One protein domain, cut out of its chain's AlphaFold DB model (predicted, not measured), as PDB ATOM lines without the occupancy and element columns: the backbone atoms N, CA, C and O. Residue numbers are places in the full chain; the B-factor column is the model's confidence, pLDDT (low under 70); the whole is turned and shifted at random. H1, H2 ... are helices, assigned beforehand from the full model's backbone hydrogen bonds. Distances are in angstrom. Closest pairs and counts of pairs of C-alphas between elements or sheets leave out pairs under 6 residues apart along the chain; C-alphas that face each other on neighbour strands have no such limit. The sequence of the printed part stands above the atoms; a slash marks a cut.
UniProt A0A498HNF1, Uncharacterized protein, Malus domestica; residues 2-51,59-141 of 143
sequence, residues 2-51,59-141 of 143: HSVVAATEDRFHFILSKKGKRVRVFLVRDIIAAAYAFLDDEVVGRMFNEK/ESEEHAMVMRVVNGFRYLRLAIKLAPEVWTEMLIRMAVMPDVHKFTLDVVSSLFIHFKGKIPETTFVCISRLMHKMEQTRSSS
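What this domain is: This is residues 2 to 51 and 59 to 141 of the 143 residues of an uncharacterized protein of Malus domestica (UniProt A0A498HNF1). What does the model look like as a whole? H4, the longest helix, is one side of an open triangle of helices; H1 and H5, side by side, make the second side, and H2 and H6, which cross, make the third. Near the corner where H2 meets H4, H7 sets off from the last residue of H2 with the short H3 beside its first half, and residues 134 to 141 stick out. What is it made of, and how large is it? The printed part has 133 residues with seven named helices, H1 to H7 in order along the chain, and no named strand, and its class is all helix. It is only just loose, close to compact, with a radius of gyration of the C-alphas of 17.0 A and spans of 45 by 39 by 27 A.

How they stand to each other: What does the longest helix meet? H4, residues 61 to 82, touches H2, residues 21 to 39, with residues 62 to 69 against 34 to 38 alone; the closest C-alphas, of Ala 37 and Glu 62, are 5.5 A apart, and the lines are only just about perpendicular at 71 degrees. H4 is close but not clearly touching to H5, residues 84 to 95, with the C-alphas of Ile 80 and Trp 87 closest at 5.8 A. What else does H2, the hub, touch? It touches H6, residues 98 to 114, at a steep tilt of 46 degrees, the same way, with the C-alphas of Val 28 and Val 107 closest at 5.9 A; H2 takes part with residues 28 to 32 alone and H6 with 107 to 114 alone. It touches H1, residues 2 to 16, only at the corner, where the C-alphas of Ile 15 and Val 23 are closest at 6.4 A. It only just touches H7, residues 121 to 139, by 3 pairs of C-alphas within 8 A, the closest being those of Leu 39 and Thr 123 at 5.9 A. Which helices run the same way at a shallow tilt? H1 and H5 touch at 14 degrees, with the C-alphas of Val 5 and Trp 87 closest at 6.4 A. H3, residues 41 to 48, touches residues 122 to 130 of H7 at 2 degrees, with the C-alphas of Asp 41 and Thr 122 closest at 6.4 A. What stays apart, and how do the backbones run? Among the pairs that are apart are H4 and H7, H4 and H6, and H1 and H4. In H1 to H7 every O i to N i+4 pair is within hydrogen-bond range.

Where its parts are: Where does the longest helix lie? H4 runs 31.7 A from C-alpha 61 at (302.441, 125.968, 164.710) to C-alpha 82 at (297.259, 157.189, 163.526). How long are the other helices? From first to last C-alpha, H7 measures 27.6 A, H2 27.2 A, H6 24.2 A and H1 21.1 A; H5, 12 residues, and H3, 8 residues, are shorter. Where do the first and last helices begin and end? H1 begins at C-alpha 2, (289.941, 157.031, 154.776), and H7 ends at C-alpha 139, (303.968, 151.605, 185.829).

The domain as a whole: How far does it reach? The two C-alphas farthest apart, those of Lys 18 and Lys 51, are 48.8 A apart. Is anything missing, and how are the links? Residues 52 to 58 are not printed, and C-alphas 51 and 59 are 17.0 A apart across this cut, on the link from H3 to H4. Of the links that are printed whole, that from H6 to H7 is short and the others are tight. Where is confidence low? Residues 41 to 51, 59, 117 to 123, 126 and 137 to 141 are under 70, while the mean pLDDT of the printed part is 84.5.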
ATOM      1  N   HIS A   2     291.371 157.224 155.100       90.69
ATOM      2  CA  HIS A   2     289.941 157.031 154.776       90.69
ATOM      3  C   HIS A   2     289.636 155.848 153.840       90.69
ATOM      4  O   HIS A   2     288.732 155.074 154.127       90.69
ATOM      5  N   SER A   3     290.424 155.645 152.779       93.44
ATOM      6  CA  SER A   3     290.245 154.515 151.854       93.44
ATOM      7  C   SER A   3     290.413 153.143 152.517       93.44
ATOM      8  O   SER A   3     289.668 152.218 152.218       93.44
ATOM      9  N   VAL A   4     291.372 153.011 153.439       94.06
ATOM     10  CA  VAL A   4     291.626 151.762 154.172       94.06
ATOM     11  C   VAL A   4     290.486 151.472 155.141       94.06
ATOM     12  O   VAL A   4     290.041 150.330 155.237       94.06
ATOM     13  N   VAL A   5     289.989 152.503 155.832       96.00
ATOM     14  CA  VAL A   5     288.855 152.365 156.753       96.00
ATOM     15  C   VAL A   5     287.587 151.982 155.992       96.00
ATOM     16  O   VAL A   5     286.947 151.008 156.371       96.00
ATOM     17  N   ALA A   6     287.289 152.657 154.878       95.50
ATOM     18  CA  ALA A   6     286.142 152.334 154.027       95.50
ATOM     19  C   ALA A   6     286.213 150.896 153.485       95.50
ATOM     20  O   ALA A   6     285.268 150.131 153.638       95.50
ATOM     21  N   ALA A   7     287.367 150.469 152.961       96.94
ATOM     22  CA  ALA A   7     287.549 149.090 152.502       96.94
ATOM     23  C   ALA A   7     287.407 148.057 153.639       96.94
ATOM     24  O   ALA A   7     286.970 146.925 153.419       96.94
ATOM     25  N   THR A   8     287.782 148.431 154.866       95.88
ATOM     26  CA  THR A   8     287.600 147.581 156.051       95.88
ATOM     27  C   THR A   8     286.121 147.483 156.433       95.88
ATOM     28  O   THR A   8     285.634 146.386 156.706       95.88
ATOM     29  N   GLU A   9     285.397 148.601 156.397       96.19
ATOM     30  CA  GLU A   9     283.949 148.678 156.628       96.19
ATOM     31  C   GLU A   9     283.174 147.835 155.602       96.19
ATOM     32  O   GLU A   9     282.380 146.970 155.978       96.19
ATOM     33  N   ASP A  10     283.505 147.964 154.315       97.25
ATOM     34  CA  ASP A  10     282.939 147.151 153.231       97.25
ATOM     35  C   ASP A  10     283.160 145.653 153.464       97.25
ATOM     36  O   ASP A  10     282.271 144.821 153.238       97.25
ATOM     37  N   ARG A  11     284.347 145.281 153.957       96.00
ATOM     38  CA  ARG A  11     284.661 143.888 154.271       96.00
ATOM     39  C   ARG A  11     283.822 143.370 155.434       96.00
ATOM     40  O   ARG A  11     283.350 142.232 155.360       96.00
ATOM     41  N   PHE A  12     283.592 144.175 156.471       96.12
ATOM     42  CA  PHE A  12     282.678 143.796 157.547       96.12
ATOM     43  C   PHE A  12     281.247 143.634 157.035       96.12
ATOM     44  O   PHE A  12     280.632 142.598 157.292       96.12
ATOM     45  N   HIS A  13     280.743 144.575 156.236       96.94
ATOM     46  CA  HIS A  13     279.427 144.449 155.612       96.94
ATOM     47  C   HIS A  13     279.299 143.169 154.782       96.94
ATOM     48  O   HIS A  13     278.310 142.440 154.909       96.94
ATOM     49  N   PHE A  14     280.312 142.832 153.979       97.38
ATOM     50  CA  PHE A  14     280.326 141.584 153.224       97.38
ATOM     51  C   PHE A  14     280.268 140.357 154.141       97.38
ATOM     52  O   PHE A  14     279.426 139.480 153.925       97.38
ATOM     53  N   ILE A  15     281.125 140.301 155.167       97.12
ATOM     54  CA  ILE A  15     281.185 139.188 156.125       97.12
ATOM     55  C   ILE A  15     279.838 139.004 156.820       97.12
ATOM     56  O   ILE A  15     279.391 137.869 156.964       97.12
ATOM     57  N   LEU A  16     279.169 140.085 157.216       96.38
ATOM     58  CA  LEU A  16     277.894 140.055 157.942       96.38
ATOM     59  C   LEU A  16     276.690 139.777 157.030       96.38
ATOM     60  O   LEU A  16     275.683 139.225 157.471       96.38
ATOM     61  N   SER A  17     276.810 140.054 155.731       96.12
ATOM     62  CA  SER A  17     275.756 139.789 154.749       96.12
ATOM     63  C   SER A  17     275.400 138.299 154.618       96.12
ATOM     64  O   SER A  17     276.136 137.398 155.032       96.12
ATOM     65  N   LYS A  18     274.292 137.994 153.933       95.00
ATOM     66  CA  LYS A  18     273.931 136.606 153.580       95.00
ATOM     67  C   LYS A  18     275.017 135.908 152.745       95.00
ATOM     68  O   LYS A  18     275.242 134.714 152.925       95.00
ATOM     69  N   LYS A  19     275.718 136.650 151.876       96.19
ATOM     70  CA  LYS A  19     276.797 136.124 151.017       96.19
ATOM     71  C   LYS A  19     278.032 135.724 151.835       96.19
ATOM     72  O   LYS A  19     278.695 134.745 151.505       96.19
ATOM     73  N   GLY A  20     278.285 136.420 152.944       96.00
ATOM     74  CA  GLY A  20     279.393 136.152 153.859       96.00
ATOM     75  C   GLY A  20     279.206 134.937 154.771       96.00
ATOM     76  O   GLY A  20     280.120 134.610 155.523       96.00
ATOM     77  N   LYS A  21     278.069 134.222 154.715       95.44
ATOM     78  CA  LYS A  21     277.759 133.118 155.646       95.44
ATOM     79  C   LYS A  21     278.864 132.060 155.710       95.44
ATOM     80  O   LYS A  21     279.231 131.633 156.799       95.44
ATOM     81  N   ARG A  22     279.422 131.663 154.560       96.50
ATOM     82  CA  ARG A  22     280.530 130.694 154.512       96.50
ATOM     83  C   ARG A  22     281.785 131.245 155.197       96.50
ATOM     84  O   ARG A  22     282.412 130.524 155.962       96.50
ATOM     85  N   VAL A  23     282.112 132.519 154.967       97.06
ATOM     86  CA  VAL A  23     283.262 133.185 155.601       97.06
ATOM     87  C   VAL A  23     283.095 133.230 157.114       97.06
ATOM     88  O   VAL A  23     284.044 132.920 157.820       97.06
ATOM     89  N   ARG A  24     281.891 133.524 157.623       96.50
ATOM     90  CA  ARG A  24     281.630 133.524 159.072       96.50
ATOM     91  C   ARG A  24     281.882 132.167 159.720       96.50
ATOM     92  O   ARG A  24     282.469 132.127 160.790       96.50
ATOM     93  N   VAL A  25     281.494 131.069 159.070       95.69
ATOM     94  CA  VAL A  25     281.744 129.712 159.591       95.69
ATOM     95  C   VAL A  25     283.244 129.434 159.716       95.69
ATOM     96  O   VAL A  25     283.691 128.970 160.762       95.69
ATOM     97  N   PHE A  26     284.026 129.747 158.678       96.25
ATOM     98  CA  PHE A  26     285.481 129.584 158.733       96.25
ATOM     99  C   PHE A  26     286.122 130.523 159.755       96.25
ATOM    100  O   PHE A  26     286.952 130.085 160.537       96.25
ATOM    101  N   LEU A  27     285.662 131.772 159.829       96.44
ATOM    102  CA  LEU A  27     286.172 132.741 160.792       96.44
ATOM    103  C   LEU A  27     285.924 132.290 162.238       96.44
ATOM    104  O   LEU A  27     286.824 132.387 163.061       96.44
ATOM    105  N   VAL A  28     284.742 131.750 162.549       96.12
ATOM    106  CA  VAL A  28     284.448 131.178 163.875       96.12
ATOM    107  C   VAL A  28     285.366 129.994 164.171       96.12
ATOM    108  O   VAL A  28     285.919 129.922 165.265       96.12
ATOM    109  N   ARG A  29     285.569 129.088 163.207       94.38
ATOM    110  CA  ARG A  29     286.497 127.957 163.361       94.38
ATOM    111  C   ARG A  29     287.920 128.434 163.666       94.38
ATOM    112  O   ARG A  29     288.541 127.910 164.587       94.38
ATOM    113  N   ASP A  30     288.408 129.422 162.923       93.94
ATOM    114  CA  ASP A  30     289.760 129.959 163.082       93.94
ATOM    115  C   ASP A  30     289.910 130.698 164.421       93.94
ATOM    116  O   ASP A  30     290.924 130.551 165.099       93.94
ATOM    117  N   ILE A  31     288.876 131.431 164.852       93.56
ATOM    118  CA  ILE A  31     288.833 132.076 166.172       93.56
ATOM    119  C   ILE A  31     288.899 131.032 167.288       93.56
ATOM    120  O   ILE A  31     289.651 131.217 168.240       93.56
ATOM    121  N   ILE A  32     288.141 129.940 167.181       91.06
ATOM    122  CA  ILE A  32     288.163 128.860 168.174       91.06
ATOM    123  C   ILE A  32     289.553 128.224 168.248       91.06
ATOM    124  O   ILE A  32     290.070 128.045 169.347       91.06
ATOM    125  N   ALA A  33     290.173 127.925 167.104       89.69
ATOM    126  CA  ALA A  33     291.515 127.349 167.059       89.69
ATOM    127  C   ALA A  33     292.557 128.286 167.692       89.69
ATOM    128  O   ALA A  33     293.351 127.857 168.529       89.69
ATOM    129  N   ALA A  34     292.510 129.578 167.353       89.62
ATOM    130  CA  ALA A  34     293.390 130.580 167.941       89.62
ATOM    131  C   ALA A  34     293.162 130.742 169.451       89.62
ATOM    132  O   ALA A  34     294.126 130.852 170.201       89.62
ATOM    133  N   ALA A  35     291.907 130.736 169.905       86.69
ATOM    134  CA  ALA A  35     291.570 130.838 171.322       86.69
ATOM    135  C   ALA A  35     292.023 129.599 172.105       86.69
ATOM    136  O   ALA A  35     292.536 129.735 173.209       86.69
ATOM    137  N   TYR A  36     291.873 128.402 171.533       83.75
ATOM    138  CA  TYR A  36     292.353 127.164 172.142       83.75
ATOM    139  C   TYR A  36     293.878 127.169 172.297       83.75
ATOM    140  O   TYR A  36     294.370 127.005 173.406       83.75
ATOM    141  N   ALA A  37     294.613 127.468 171.220       83.69
ATOM    142  CA  ALA A  37     296.073 127.591 171.249       83.69
ATOM    143  C   ALA A  37     296.560 128.709 172.184       83.69
ATOM    144  O   ALA A  37     297.628 128.611 172.776       83.69
ATOM    145  N   PHE A  38     295.787 129.789 172.326       79.75
ATOM    146  CA  PHE A  38     296.108 130.864 173.261       79.75
ATOM    147  C   PHE A  38     295.959 130.441 174.723       79.75
ATOM    148  O   PHE A  38     296.673 130.964 175.566       79.75
ATOM    149  N   LEU A  39     295.021 129.545 175.038       75.69
ATOM    150  CA  LEU A  39     294.790 129.057 176.400       75.69
ATOM    151  C   LEU A  39     295.691 127.880 176.786       75.69
ATOM    152  O   LEU A  39     295.653 127.446 177.940       75.69
ATOM    153  N   ASP A  40     296.484 127.371 175.845       74.94
ATOM    154  CA  ASP A  40     297.492 126.367 176.136       74.94
ATOM    155  C   ASP A  40     298.604 126.964 177.017       74.94
ATOM    156  O   ASP A  40     299.257 127.950 176.659       74.94
ATOM    157  N   ASP A  41     298.810 126.374 178.197       64.62
ATOM    158  CA  ASP A  41     299.688 126.913 179.245       64.62
ATOM    159  C   ASP A  41     301.154 126.981 178.781       64.62
ATOM    160  O   ASP A  41     301.891 127.882 179.179       64.62
ATOM    161  N   GLU A  42     301.565 126.104 177.857       65.19
ATOM    162  CA  GLU A  42     302.904 126.137 177.256       65.19
ATOM    163  C   GLU A  42     303.094 127.352 176.326       65.19
ATOM    164  O   GLU A  42     304.167 127.968 176.285       65.19
ATOM    165  N   VAL A  43     302.055 127.735 175.578       63.97
ATOM    166  CA  VAL A  43     302.074 128.914 174.697       63.97
ATOM    167  C   VAL A  43     302.015 130.202 175.519       63.97
ATOM    168  O   VAL A  43     302.786 131.134 175.270       63.97
ATOM    169  N   VAL A  44     301.168 130.233 176.549       64.56
ATOM    170  CA  VAL A  44     301.071 131.333 177.521       64.56
ATOM    171  C   VAL A  44     302.402 131.520 178.249       64.56
ATOM    172  O   VAL A  44     302.960 132.618 178.244       64.56
ATOM    173  N   GLY A  45     302.959 130.454 178.827       63.62
ATOM    174  CA  GLY A  45     304.233 130.483 179.549       63.62
ATOM    175  C   GLY A  45     305.380 131.036 178.701       63.62
ATOM    176  O   GLY A  45     306.154 131.868 179.181       63.62
ATOM    177  N   ARG A  46     305.437 130.679 177.409       64.19
ATOM    178  CA  ARG A  46     306.408 131.240 176.452       64.19
ATOM    179  C   ARG A  46     306.160 132.710 176.121       64.19
ATOM    180  O   ARG A  46     307.117 133.481 176.081       64.19
ATOM    181  N   MET A  47     304.907 133.130 175.939       64.56
ATOM    182  CA  MET A  47     304.582 134.546 175.716       64.56
ATOM    183  C   MET A  47     304.948 135.414 176.937       64.56
ATOM    184  O   MET A  47     305.384 136.560 176.787       64.56
ATOM    185  N   PHE A  48     304.787 134.881 178.155       62.59
ATOM    186  CA  PHE A  48     305.012 135.622 179.401       62.59
ATOM    187  C   PHE A  48     306.409 135.443 180.023       62.59
ATOM    188  O   PHE A  48     306.793 136.288 180.830       62.59
ATOM    189  N   ASN A  49     307.210 134.483 179.563       61.28
ATOM    190  CA  ASN A  49     308.627 134.291 179.887       61.28
ATOM    191  C   ASN A  49     308.939 134.176 181.398       61.28
ATOM    192  O   ASN A  49     309.622 135.025 181.973       61.28
ATOM    193  N   GLU A  50     308.479 133.093 182.032       53.66
ATOM    194  CA  GLU A  50     309.040 132.584 183.295       53.66
ATOM    195  C   GLU A  50     310.183 131.596 182.966       53.66
ATOM    196  O   GLU A  50     309.940 130.417 182.764       53.66
ATOM    197  N   LYS A  51     311.426 132.105 182.881       46.84
ATOM    198  CA  LYS A  51     312.722 131.397 182.691       46.84
ATOM    199  C   LYS A  51     312.857 130.405 181.506       46.84
ATOM    200  O   LYS A  51     312.288 129.318 181.522       46.84
ATOM    201  N   GLU A  59     309.415 126.234 166.751       55.09
ATOM    202  CA  GLU A  59     308.238 127.105 166.843       55.09
ATOM    203  C   GLU A  59     306.997 126.237 166.590       55.09
ATOM    204  O   GLU A  59     306.777 125.791 165.462       55.09
ATOM    205  N   SER A  60     306.226 125.921 167.637       71.38
ATOM    206  CA  SER A  60     304.997 125.161 167.449       71.38
ATOM    207  C   SER A  60     304.073 125.989 166.560       71.38
ATOM    208  O   SER A  60     303.989 127.217 166.690       71.38
ATOM    209  N   GLU A  61     303.397 125.330 165.622       78.12
ATOM    210  CA  GLU A  61     302.441 125.968 164.710       78.12
ATOM    211  C   GLU A  61     301.418 126.829 165.480       78.12
ATOM    212  O   GLU A  61     301.049 127.922 165.046       78.12
ATOM    213  N   GLU A  62     301.056 126.384 166.684       78.50
ATOM    214  CA  GLU A  62     300.183 127.066 167.639       78.50
ATOM    215  C   GLU A  62     300.776 128.378 168.177       78.50
ATOM    216  O   GLU A  62     300.105 129.411 168.142       78.50
ATOM    217  N   HIS A  63     302.048 128.391 168.598       81.25
ATOM    218  CA  HIS A  63     302.720 129.618 169.035       81.25
ATOM    219  C   HIS A  63     302.838 130.631 167.884       81.25
ATOM    220  O   HIS A  63     302.565 131.821 168.061       81.25
ATOM    221  N   ALA A  64     303.186 130.168 166.678       85.12
ATOM    222  CA  ALA A  64     303.251 131.025 165.494       85.12
ATOM    223  C   ALA A  64     301.873 131.611 165.133       85.12
ATOM    224  O   ALA A  64     301.764 132.797 164.796       85.12
ATOM    225  N   MET A  65     300.808 130.810 165.239       88.12
ATOM    226  CA  MET A  65     299.427 131.257 165.052       88.12
ATOM    227  C   MET A  65     299.043 132.332 166.076       88.12
ATOM    228  O   MET A  65     298.559 133.398 165.687       88.12
ATOM    229  N   VAL A  66     299.314 132.108 167.363       85.00
ATOM    230  CA  VAL A  66     299.031 133.081 168.427       85.00
ATOM    231  C   VAL A  66     299.794 134.388 168.199       85.00
ATOM    232  O   VAL A  66     299.200 135.468 168.236       85.00
ATOM    233  N   MET A  67     301.085 134.315 167.868       84.94
ATOM    234  CA  MET A  67     301.892 135.504 167.582       84.94
ATOM    235  C   MET A  67     301.377 136.288 166.374       84.94
ATOM    236  O   MET A  67     301.395 137.521 166.390       84.94
ATOM    237  N   ARG A  68     300.872 135.612 165.337       89.50
ATOM    238  CA  ARG A  68     300.221 136.279 164.197       89.50
ATOM    239  C   ARG A  68     298.984 137.060 164.635       89.50
ATOM    240  O   ARG A  68     298.845 138.219 164.243       89.50
ATOM    241  N   VAL A  69     298.130 136.470 165.471       90.69
ATOM    242  CA  VAL A  69     296.919 137.126 165.990       90.69
ATOM    243  C   VAL A  69     297.282 138.348 166.838       90.69
ATOM    244  O   VAL A  69     296.792 139.448 166.575       90.69
ATOM    245  N   VAL A  70     298.207 138.195 167.790       87.06
ATOM    246  CA  VAL A  70     298.675 139.286 168.664       87.06
ATOM    247  C   VAL A  70     299.276 140.434 167.857       87.06
ATOM    248  O   VAL A  70     298.932 141.600 168.070       87.06
ATOM    249  N   ASN A  71     300.143 140.122 166.892       89.50
ATOM    250  CA  ASN A  71     300.729 141.131 166.017       89.50
ATOM    251  C   ASN A  71     299.661 141.842 165.174       89.50
ATOM    252  O   ASN A  71     299.730 143.062 165.025       89.50
ATOM    253  N   GLY A  72     298.646 141.122 164.686       92.44
ATOM    254  CA  GLY A  72     297.500 141.704 163.986       92.44
ATOM    255  C   GLY A  72     296.781 142.767 164.822       92.44
ATOM    256  O   GLY A  72     296.604 143.897 164.363       92.44
ATOM    257  N   PHE A  73     296.456 142.456 166.081       90.69
ATOM    258  CA  PHE A  73     295.854 143.423 167.007       90.69
ATOM    259  C   PHE A  73     296.779 144.605 167.314       90.69
ATOM    260  O   PHE A  73     296.321 145.748 167.376       90.69
ATOM    261  N   ARG A  74     298.085 144.361 167.466       92.12
ATOM    262  CA  ARG A  74     299.072 145.428 167.673       92.12
ATOM    263  C   ARG A  74     299.082 146.410 166.501       92.12
ATOM    264  O   ARG A  74     299.023 147.617 166.730       92.12
ATOM    265  N   TYR A  75     299.116 145.918 165.262       93.62
ATOM    266  CA  TYR A  75     299.091 146.776 164.074       93.62
ATOM    267  C   TYR A  75     297.755 147.491 163.894       93.62
ATOM    268  O   TYR A  75     297.754 148.672 163.557       93.62
ATOM    269  N   LEU A  76     296.630 146.834 164.193       92.44
ATOM    270  CA  LEU A  76     295.324 147.492 164.202       92.44
ATOM    271  C   LEU A  76     295.291 148.648 165.209       92.44
ATOM    272  O   LEU A  76     294.888 149.755 164.863       92.44
ATOM    273  N   ARG A  77     295.783 148.435 166.436       92.81
ATOM    274  CA  ARG A  77     295.869 149.492 167.455       92.81
ATOM    275  C   ARG A  77     296.725 150.665 166.984       92.81
ATOM    276  O   ARG A  77     296.359 151.813 167.219       92.81
ATOM    277  N   LEU A  78     297.857 150.393 166.334       93.88
ATOM    278  CA  LEU A  78     298.701 151.438 165.751       93.88
ATOM    279  C   LEU A  78     297.963 152.195 164.639       93.88
ATOM    280  O   LEU A  78     297.993 153.420 164.627       93.88
ATOM    281  N   ALA A  79     297.243 151.493 163.762       92.25
ATOM    282  CA  ALA A  79     296.447 152.115 162.708       92.25
ATOM    283  C   ALA A  79     295.337 153.019 163.270       92.25
ATOM    284  O   ALA A  79     295.136 154.117 162.751       92.25
ATOM    285  N   ILE A  80     294.670 152.594 164.350       93.56
ATOM    286  CA  ILE A  80     293.664 153.395 165.060       93.56
ATOM    287  C   ILE A  80     294.303 154.647 165.662       93.56
ATOM    288  O   ILE A  80     293.786 155.741 165.471       93.56
ATOM    289  N   LYS A  81     295.459 154.516 166.328       94.00
ATOM    290  CA  LYS A  81     296.184 155.666 166.896       94.00
ATOM    291  C   LYS A  81     296.593 156.707 165.850       94.00
ATOM    292  O   LYS A  81     296.693 157.878 166.189       94.00
ATOM    293  N   LEU A  82     296.849 156.289 164.608       94.75
ATOM    294  CA  LEU A  82     297.259 157.189 163.526       94.75
ATOM    295  C   LEU A  82     296.108 158.024 162.941       94.75
ATOM    296  O   LEU A  82     296.374 159.068 162.359       94.75
ATOM    297  N   ALA A  83     294.857 157.563 163.037       95.31
ATOM    298  CA  ALA A  83     293.688 158.274 162.503       95.31
ATOM    299  C   ALA A  83     292.423 157.972 163.332       95.31
ATOM    300  O   ALA A  83     291.487 157.338 162.824       95.31
ATOM    301  N   PRO A  84     292.404 158.353 164.619       94.88
ATOM    302  CA  PRO A  84     291.400 157.889 165.568       94.88
ATOM    303  C   PRO A  84     289.986 158.325 165.196       94.88
ATOM    304  O   PRO A  84     289.062 157.545 165.405       94.88
ATOM    305  N   GLU A  85     289.800 159.501 164.600       96.12
ATOM    306  CA  GLU A  85     288.487 160.020 164.207       96.12
ATOM    307  C   GLU A  85     287.826 159.087 163.187       96.12
ATOM    308  O   GLU A  85     286.714 158.609 163.399       96.12
ATOM    309  N   VAL A  86     288.561 158.740 162.128       96.31
ATOM    310  CA  VAL A  86     288.054 157.925 161.016       96.31
ATOM    311  C   VAL A  86     287.762 156.493 161.466       96.31
ATOM    312  O   VAL A  86     286.736 155.916 161.106       96.31
ATOM    313  N   TRP A  87     288.658 155.911 162.267       96.56
ATOM    314  CA  TRP A  87     288.468 154.563 162.799       96.56
ATOM    315  C   TRP A  87     287.326 154.501 163.808       96.56
ATOM    316  O   TRP A  87     286.526 153.571 163.753       96.56
ATOM    317  N   THR A  88     287.228 155.473 164.716       95.31
ATOM    318  CA  THR A  88     286.182 155.495 165.747       95.31
ATOM    319  C   THR A  88     284.806 155.665 165.120       95.31
ATOM    320  O   THR A  88     283.877 154.960 165.501       95.31
ATOM    321  N   GLU A  89     284.674 156.536 164.119       96.31
ATOM    322  CA  GLU A  89     283.417 156.739 163.400       96.31
ATOM    323  C   GLU A  89     282.923 155.441 162.736       96.31
ATOM    324  O   GLU A  89     281.774 155.037 162.929       96.31
ATOM    325  N   MET A  90     283.813 154.736 162.028       96.38
ATOM    326  CA  MET A  90     283.507 153.432 161.434       96.38
ATOM    327  C   MET A  90     283.156 152.384 162.498       96.38
ATOM    328  O   MET A  90     282.158 151.677 162.363       96.38
ATOM    329  N   LEU A  91     283.920 152.305 163.591       95.25
ATOM    330  CA  LEU A  91     283.661 151.354 164.675       95.25
ATOM    331  C   LEU A  91     282.303 151.597 165.344       95.25
ATOM    332  O   LEU A  91     281.603 150.630 165.631       95.25
ATOM    333  N   ILE A  92     281.903 152.856 165.553       96.25
ATOM    334  CA  ILE A  92     280.580 153.204 166.096       96.25
ATOM    335  C   ILE A  92     279.476 152.745 165.141       96.25
ATOM    336  O   ILE A  92     278.525 152.101 165.587       96.25
ATOM    337  N   ARG A  93     279.606 153.021 163.834       95.19
ATOM    338  CA  ARG A  93     278.635 152.558 162.830       95.19
ATOM    339  C   ARG A  93     278.489 151.044 162.839       95.19
ATOM    340  O   ARG A  93     277.369 150.546 162.869       95.19
ATOM    341  N   MET A  94     279.605 150.318 162.876       96.06
ATOM    342  CA  MET A  94     279.580 148.860 162.965       96.06
ATOM    343  C   MET A  94     278.951 148.384 164.281       96.06
ATOM    344  O   MET A  94     278.148 147.453 164.273       96.06
ATOM    345  N   ALA A  95     279.268 149.027 165.406       94.50
ATOM    346  CA  ALA A  95     278.806 148.619 166.730       94.50
ATOM    347  C   ALA A  95     277.289 148.726 166.913       94.50
ATOM    348  O   ALA A  95     276.745 147.962 167.697       94.50
ATOM    349  N   VAL A  96     276.602 149.626 166.203       95.75
ATOM    350  CA  VAL A  96     275.133 149.746 166.272       95.75
ATOM    351  C   VAL A  96     274.397 148.788 165.328       95.75
ATOM    352  O   VAL A  96     273.167 148.726 165.344       95.75
ATOM    353  N   MET A  97     275.113 148.029 164.490       95.31
ATOM    354  CA  MET A  97     274.490 147.087 163.563       95.31
ATOM    355  C   MET A  97     274.044 145.799 164.277       95.31
ATOM    356  O   MET A  97     274.884 145.062 164.802       95.31
ATOM    357  N   PRO A  98     272.756 145.406 164.186       94.75
ATOM    358  CA  PRO A  98     272.261 144.172 164.804       94.75
ATOM    359  C   PRO A  98     272.993 142.907 164.346       94.75
ATOM    360  O   PRO A  98     273.125 141.949 165.106       94.75
ATOM    361  N   ASP A  99     273.477 142.885 163.104       95.31
ATOM    362  CA  ASP A  99     274.193 141.732 162.560       95.31
ATOM    363  C   ASP A  99     275.585 141.553 163.187       95.31
ATOM    364  O   ASP A  99     276.029 140.415 163.343       95.31
ATOM    365  N   VAL A 100     276.235 142.641 163.628       95.62
ATOM    366  CA  VAL A 100     277.478 142.568 164.416       95.62
ATOM    367  C   VAL A 100     277.215 141.920 165.767       95.62
ATOM    368  O   VAL A 100     277.978 141.050 166.183       95.62
ATOM    369  N   HIS A 101     276.120 142.284 166.437       95.38
ATOM    370  CA  HIS A 101     275.761 141.680 167.719       95.38
ATOM    371  C   HIS A 101     275.440 140.194 167.579       95.38
ATOM    372  O   HIS A 101     275.973 139.389 168.337       95.38
ATOM    373  N   LYS A 102     274.630 139.812 166.583       95.06
ATOM    374  CA  LYS A 102     274.323 138.398 166.310       95.06
ATOM    375  C   LYS A 102     275.591 137.595 166.060       95.06
ATOM    376  O   LYS A 102     275.781 136.556 166.675       95.06
ATOM    377  N   PHE A 103     276.480 138.101 165.205       95.44
ATOM    378  CA  PHE A 103     277.721 137.396 164.913       95.44
ATOM    379  C   PHE A 103     278.652 137.318 166.130       95.44
ATOM    380  O   PHE A 103     279.251 136.278 166.379       95.44
ATOM    381  N   THR A 104     278.742 138.388 166.923       94.75
ATOM    382  CA  THR A 104     279.489 138.379 168.189       94.75
ATOM    383  C   THR A 104     278.937 137.321 169.146       94.75
ATOM    384  O   THR A 104     279.713 136.564 169.725       94.75
ATOM    385  N   LEU A 105     277.610 137.218 169.278       95.50
ATOM    386  CA  LEU A 105     276.970 136.178 170.083       95.50
ATOM    387  C   LEU A 105     277.275 134.777 169.540       95.50
ATOM    388  O   LEU A 105     277.653 133.916 170.326       95.50
ATOM    389  N   ASP A 106     277.210 134.562 168.223       94.38
ATOM    390  CA  ASP A 106     277.571 133.279 167.603       94.38
ATOM    391  C   ASP A 106     279.011 132.871 167.953       94.38
ATOM    392  O   ASP A 106     279.264 131.717 168.308       94.38
ATOM    393  N   VAL A 107     279.962 133.812 167.893       94.88
ATOM    394  CA  VAL A 107     281.364 133.583 168.271       94.88
ATOM    395  C   VAL A 107     281.475 133.224 169.755       94.88
ATOM    396  O   VAL A 107     282.070 132.199 170.086       94.88
ATOM    397  N   VAL A 108     280.883 134.023 170.649       91.75
ATOM    398  CA  VAL A 108     280.950 133.803 172.106       91.75
ATOM    399  C   VAL A 108     280.300 132.477 172.500       91.75
ATOM    400  O   VAL A 108     280.891 131.703 173.252       91.75
ATOM    401  N   SER A 109     279.118 132.170 171.967       91.31
ATOM    402  CA  SER A 109     278.439 130.895 172.204       91.31
ATOM    403  C   SER A 109     279.262 129.720 171.683       91.31
ATOM    404  O   SER A 109     279.393 128.718 172.381       91.31
ATOM    405  N   SER A 110     279.865 129.843 170.497       91.94
ATOM    406  CA  SER A 110     280.706 128.779 169.940       91.94
ATOM    407  C   SER A 110     281.959 128.540 170.783       91.94
ATOM    408  O   SER A 110     282.306 127.388 171.027       91.94
ATOM    409  N   LEU A 111     282.597 129.602 171.286       89.44
ATOM    410  CA  LEU A 111     283.713 129.493 172.230       89.44
ATOM    411  C   LEU A 111     283.273 128.801 173.526       89.44
ATOM    412  O   LEU A 111     283.918 127.850 173.959       89.44
ATOM    413  N   PHE A 112     282.146 129.211 174.113       86.19
ATOM    414  CA  PHE A 112     281.628 128.617 175.350       86.19
ATOM    415  C   PHE A 112     281.324 127.117 175.201       86.19
ATOM    416  O   PHE A 112     281.697 126.311 176.058       86.19
ATOM    417  N   ILE A 113     280.686 126.737 174.089       87.19
ATOM    418  CA  ILE A 113     280.398 125.339 173.748       87.19
ATOM    419  C   ILE A 113     281.699 124.562 173.535       87.19
ATOM    420  O   ILE A 113     281.837 123.449 174.045       87.19
ATOM    421  N   HIS A 114     282.662 125.135 172.806       84.25
ATOM    422  CA  HIS A 114     283.921 124.463 172.493       84.25
ATOM    423  C   HIS A 114     284.765 124.204 173.744       84.25
ATOM    424  O   HIS A 114     285.280 123.102 173.924       84.25
ATOM    425  N   PHE A 115     284.809 125.162 174.671       77.19
ATOM    426  CA  PHE A 115     285.442 124.983 175.977       77.19
ATOM    427  C   PHE A 115     284.599 124.132 176.949       77.19
ATOM    428  O   PHE A 115     284.948 123.992 178.118       77.19
ATOM    429  N   LYS A 116     283.495 123.518 176.486       71.44
ATOM    430  CA  LYS A 116     282.600 122.628 177.254       71.44
ATOM    431  C   LYS A 116     282.085 123.238 178.568       71.44
ATOM    432  O   LYS A 116     281.810 122.502 179.514       71.44
ATOM    433  N   GLY A 117     282.023 124.569 178.674       61.00
ATOM    434  CA  GLY A 117     281.763 125.276 179.936       61.00
ATOM    435  C   GLY A 117     282.819 125.065 181.034       61.00
ATOM    436  O   GLY A 117     282.705 125.647 182.109       61.00
ATOM    437  N   LYS A 118     283.864 124.267 180.780       57.81
ATOM    438  CA  LYS A 118     285.035 124.131 181.639       57.81
ATOM    439  C   LYS A 118     286.066 125.113 181.126       57.81
ATOM    440  O   LYS A 118     286.922 124.740 180.336       57.81
ATOM    441  N   ILE A 119     285.963 126.361 181.567       62.41
ATOM    442  CA  ILE A 119     287.094 127.285 181.502       62.41
ATOM    443  C   ILE A 119     288.209 126.603 182.305       62.41
ATOM    444  O   ILE A 119     288.033 126.438 183.515       62.41
ATOM    445  N   PRO A 120     289.288 126.112 181.669       62.53
ATOM    446  CA  PRO A 120     290.362 125.459 182.404       62.53
ATOM    447  C   PRO A 120     290.888 126.416 183.477       62.53
ATOM    448  O   PRO A 120     290.994 127.613 183.217       62.53
ATOM    449  N   GLU A 121     291.237 125.930 184.670       64.19
ATOM    450  CA  GLU A 121     291.830 126.782 185.718       64.19
ATOM    451  C   GLU A 121     293.064 127.544 185.191       64.19
ATOM    452  O   GLU A 121     293.285 128.704 185.546       64.19
ATOM    453  N   THR A 122     293.784 126.951 184.230       63.62
ATOM    454  CA  THR A 122     294.891 127.572 183.486       63.62
ATOM    455  C   THR A 122     294.493 128.862 182.759       63.62
ATOM    456  O   THR A 122     295.314 129.762 182.618       63.62
ATOM    457  N   THR A 123     293.225 129.030 182.369       66.31
ATOM    458  CA  THR A 123     292.708 130.279 181.783       66.31
ATOM    459  C   THR A 123     292.703 131.412 182.798       66.31
ATOM    460  O   THR A 123     293.120 132.521 182.476       66.31
ATOM    461  N   PHE A 124     292.275 131.153 184.036       72.62
ATOM    462  CA  PHE A 124     292.303 132.166 185.092       72.62
ATOM    463  C   PHE A 124     293.739 132.526 185.476       72.62
ATOM    464  O   PHE A 124     294.043 133.704 185.665       72.62
ATOM    465  N   VAL A 125     294.640 131.540 185.507       71.56
ATOM    466  CA  VAL A 125     296.081 131.773 185.697       71.56
ATOM    467  C   VAL A 125     296.652 132.626 184.557       71.56
ATOM    468  O   VAL A 125     297.357 133.602 184.814       71.56
ATOM    469  N   CYS A 126     296.295 132.330 183.306       69.00
ATOM    470  CA  CYS A 126     296.686 133.120 182.140       69.00
ATOM    471  C   CYS A 126     296.174 134.566 182.225       69.00
ATOM    472  O   CYS A 126     296.946 135.505 182.033       69.00
ATOM    473  N   ILE A 127     294.887 134.766 182.530       74.19
ATOM    474  CA  ILE A 127     294.282 136.099 182.680       74.19
ATOM    475  C   ILE A 127     294.973 136.874 183.806       74.19
ATOM    476  O   ILE A 127     295.300 138.045 183.627       74.19
ATOM    477  N   SER A 128     295.256 136.220 184.934       77.94
ATOM    478  CA  SER A 128     295.980 136.819 186.056       77.94
ATOM    479  C   SER A 128     297.385 137.286 185.648       77.94
ATOM    480  O   SER A 128     297.730 138.454 185.840       77.94
ATOM    481  N   ARG A 129     298.169 136.424 184.980       74.75
ATOM    482  CA  ARG A 129     299.502 136.773 184.447       74.75
ATOM    483  C   ARG A 129     299.438 137.936 183.447       74.75
ATOM    484  O   ARG A 129     300.270 138.843 183.505       74.75
ATOM    485  N   LEU A 130     298.440 137.941 182.560       72.69
ATOM    486  CA  LEU A 130     298.176 139.030 181.613       72.69
ATOM    487  C   LEU A 130     297.922 140.355 182.326       72.69
ATOM    488  O   LEU A 130     298.574 141.352 182.020       72.69
ATOM    489  N   MET A 131     296.981 140.363 183.272       78.12
ATOM    490  CA  MET A 131     296.626 141.552 184.044       78.12
ATOM    491  C   MET A 131     297.840 142.109 184.782       78.12
ATOM    492  O   MET A 131     298.123 143.301 184.671       78.12
ATOM    493  N   HIS A 132     298.614 141.235 185.429       78.69
ATOM    494  CA  HIS A 132     299.830 141.621 186.133       78.69
ATOM    495  C   HIS A 132     300.876 142.263 185.205       78.69
ATOM    496  O   HIS A 132     301.447 143.305 185.522       78.69
ATOM    497  N   LYS A 133     301.096 141.704 184.007       70.94
ATOM    498  CA  LYS A 133     302.003 142.305 183.013       70.94
ATOM    499  C   LYS A 133     301.510 143.646 182.478       70.94
ATOM    500  O   LYS A 133     302.326 144.542 182.250       70.94
ATOM    501  N   MET A 134     300.207 143.795 182.240       71.44
ATOM    502  CA  MET A 134     299.648 145.077 181.797       71.44
ATOM    503  C   MET A 134     299.865 146.168 182.847       71.44
ATOM    504  O   MET A 134     300.196 147.297 182.487       71.44
ATOM    505  N   GLU A 135     299.722 145.822 184.125       76.69
ATOM    506  CA  GLU A 135     299.978 146.723 185.247       76.69
ATOM    507  C   GLU A 135     301.458 147.129 185.325       76.69
ATOM    508  O   GLU A 135     301.754 148.323 185.318       76.69
ATOM    509  N   GLN A 136     302.389 146.170 185.247       72.94
ATOM    510  CA  GLN A 136     303.832 146.462 185.202       72.94
ATOM    511  C   GLN A 136     304.234 147.340 184.004       72.94
ATOM    512  O   GLN A 136     305.073 148.234 184.116       72.94
ATOM    513  N   THR A 137     303.639 147.100 182.832       66.19
ATOM    514  CA  THR A 137     303.932 147.894 181.628       66.19
ATOM    515  C   THR A 137     303.438 149.333 181.785       66.19
ATOM    516  O   THR A 137     304.079 150.262 181.299       66.19
ATOM    517  N   ARG A 138     302.311 149.528 182.478       59.84
ATOM    518  CA  ARG A 138     301.757 150.852 182.767       59.84
ATOM    519  C   ARG A 138     302.634 151.617 183.761       59.84
ATOM    520  O   ARG A 138     302.974 152.761 183.477       59.84
ATOM    521  N   SER A 139     303.075 150.976 184.846       58.97
ATOM    522  CA  SER A 139     303.968 151.605 185.829       58.97
ATOM    523  C   SER A 139     305.350 151.947 185.258       58.97
ATOM    524  O   SER A 139     305.943 152.944 185.645       58.97
ATOM    525  N   SER A 140     305.857 151.162 184.299       54.75
ATOM    526  CA  SER A 140     307.133 151.443 183.624       54.75
ATOM    527  C   SER A 140     307.051 152.561 182.575       54.75
ATOM    528  O   SER A 140     308.091 152.993 182.092       54.75
ATOM    529  N   SER A 141     305.848 152.998 182.185       53.84
ATOM    530  CA  SER A 141     305.649 154.115 181.245       53.84
ATOM    531  C   SER A 141     305.473 155.476 181.931       53.84
ATOM    532  O   SER A 141     305.368 156.487 181.242       53.84
TER     533      SER A 141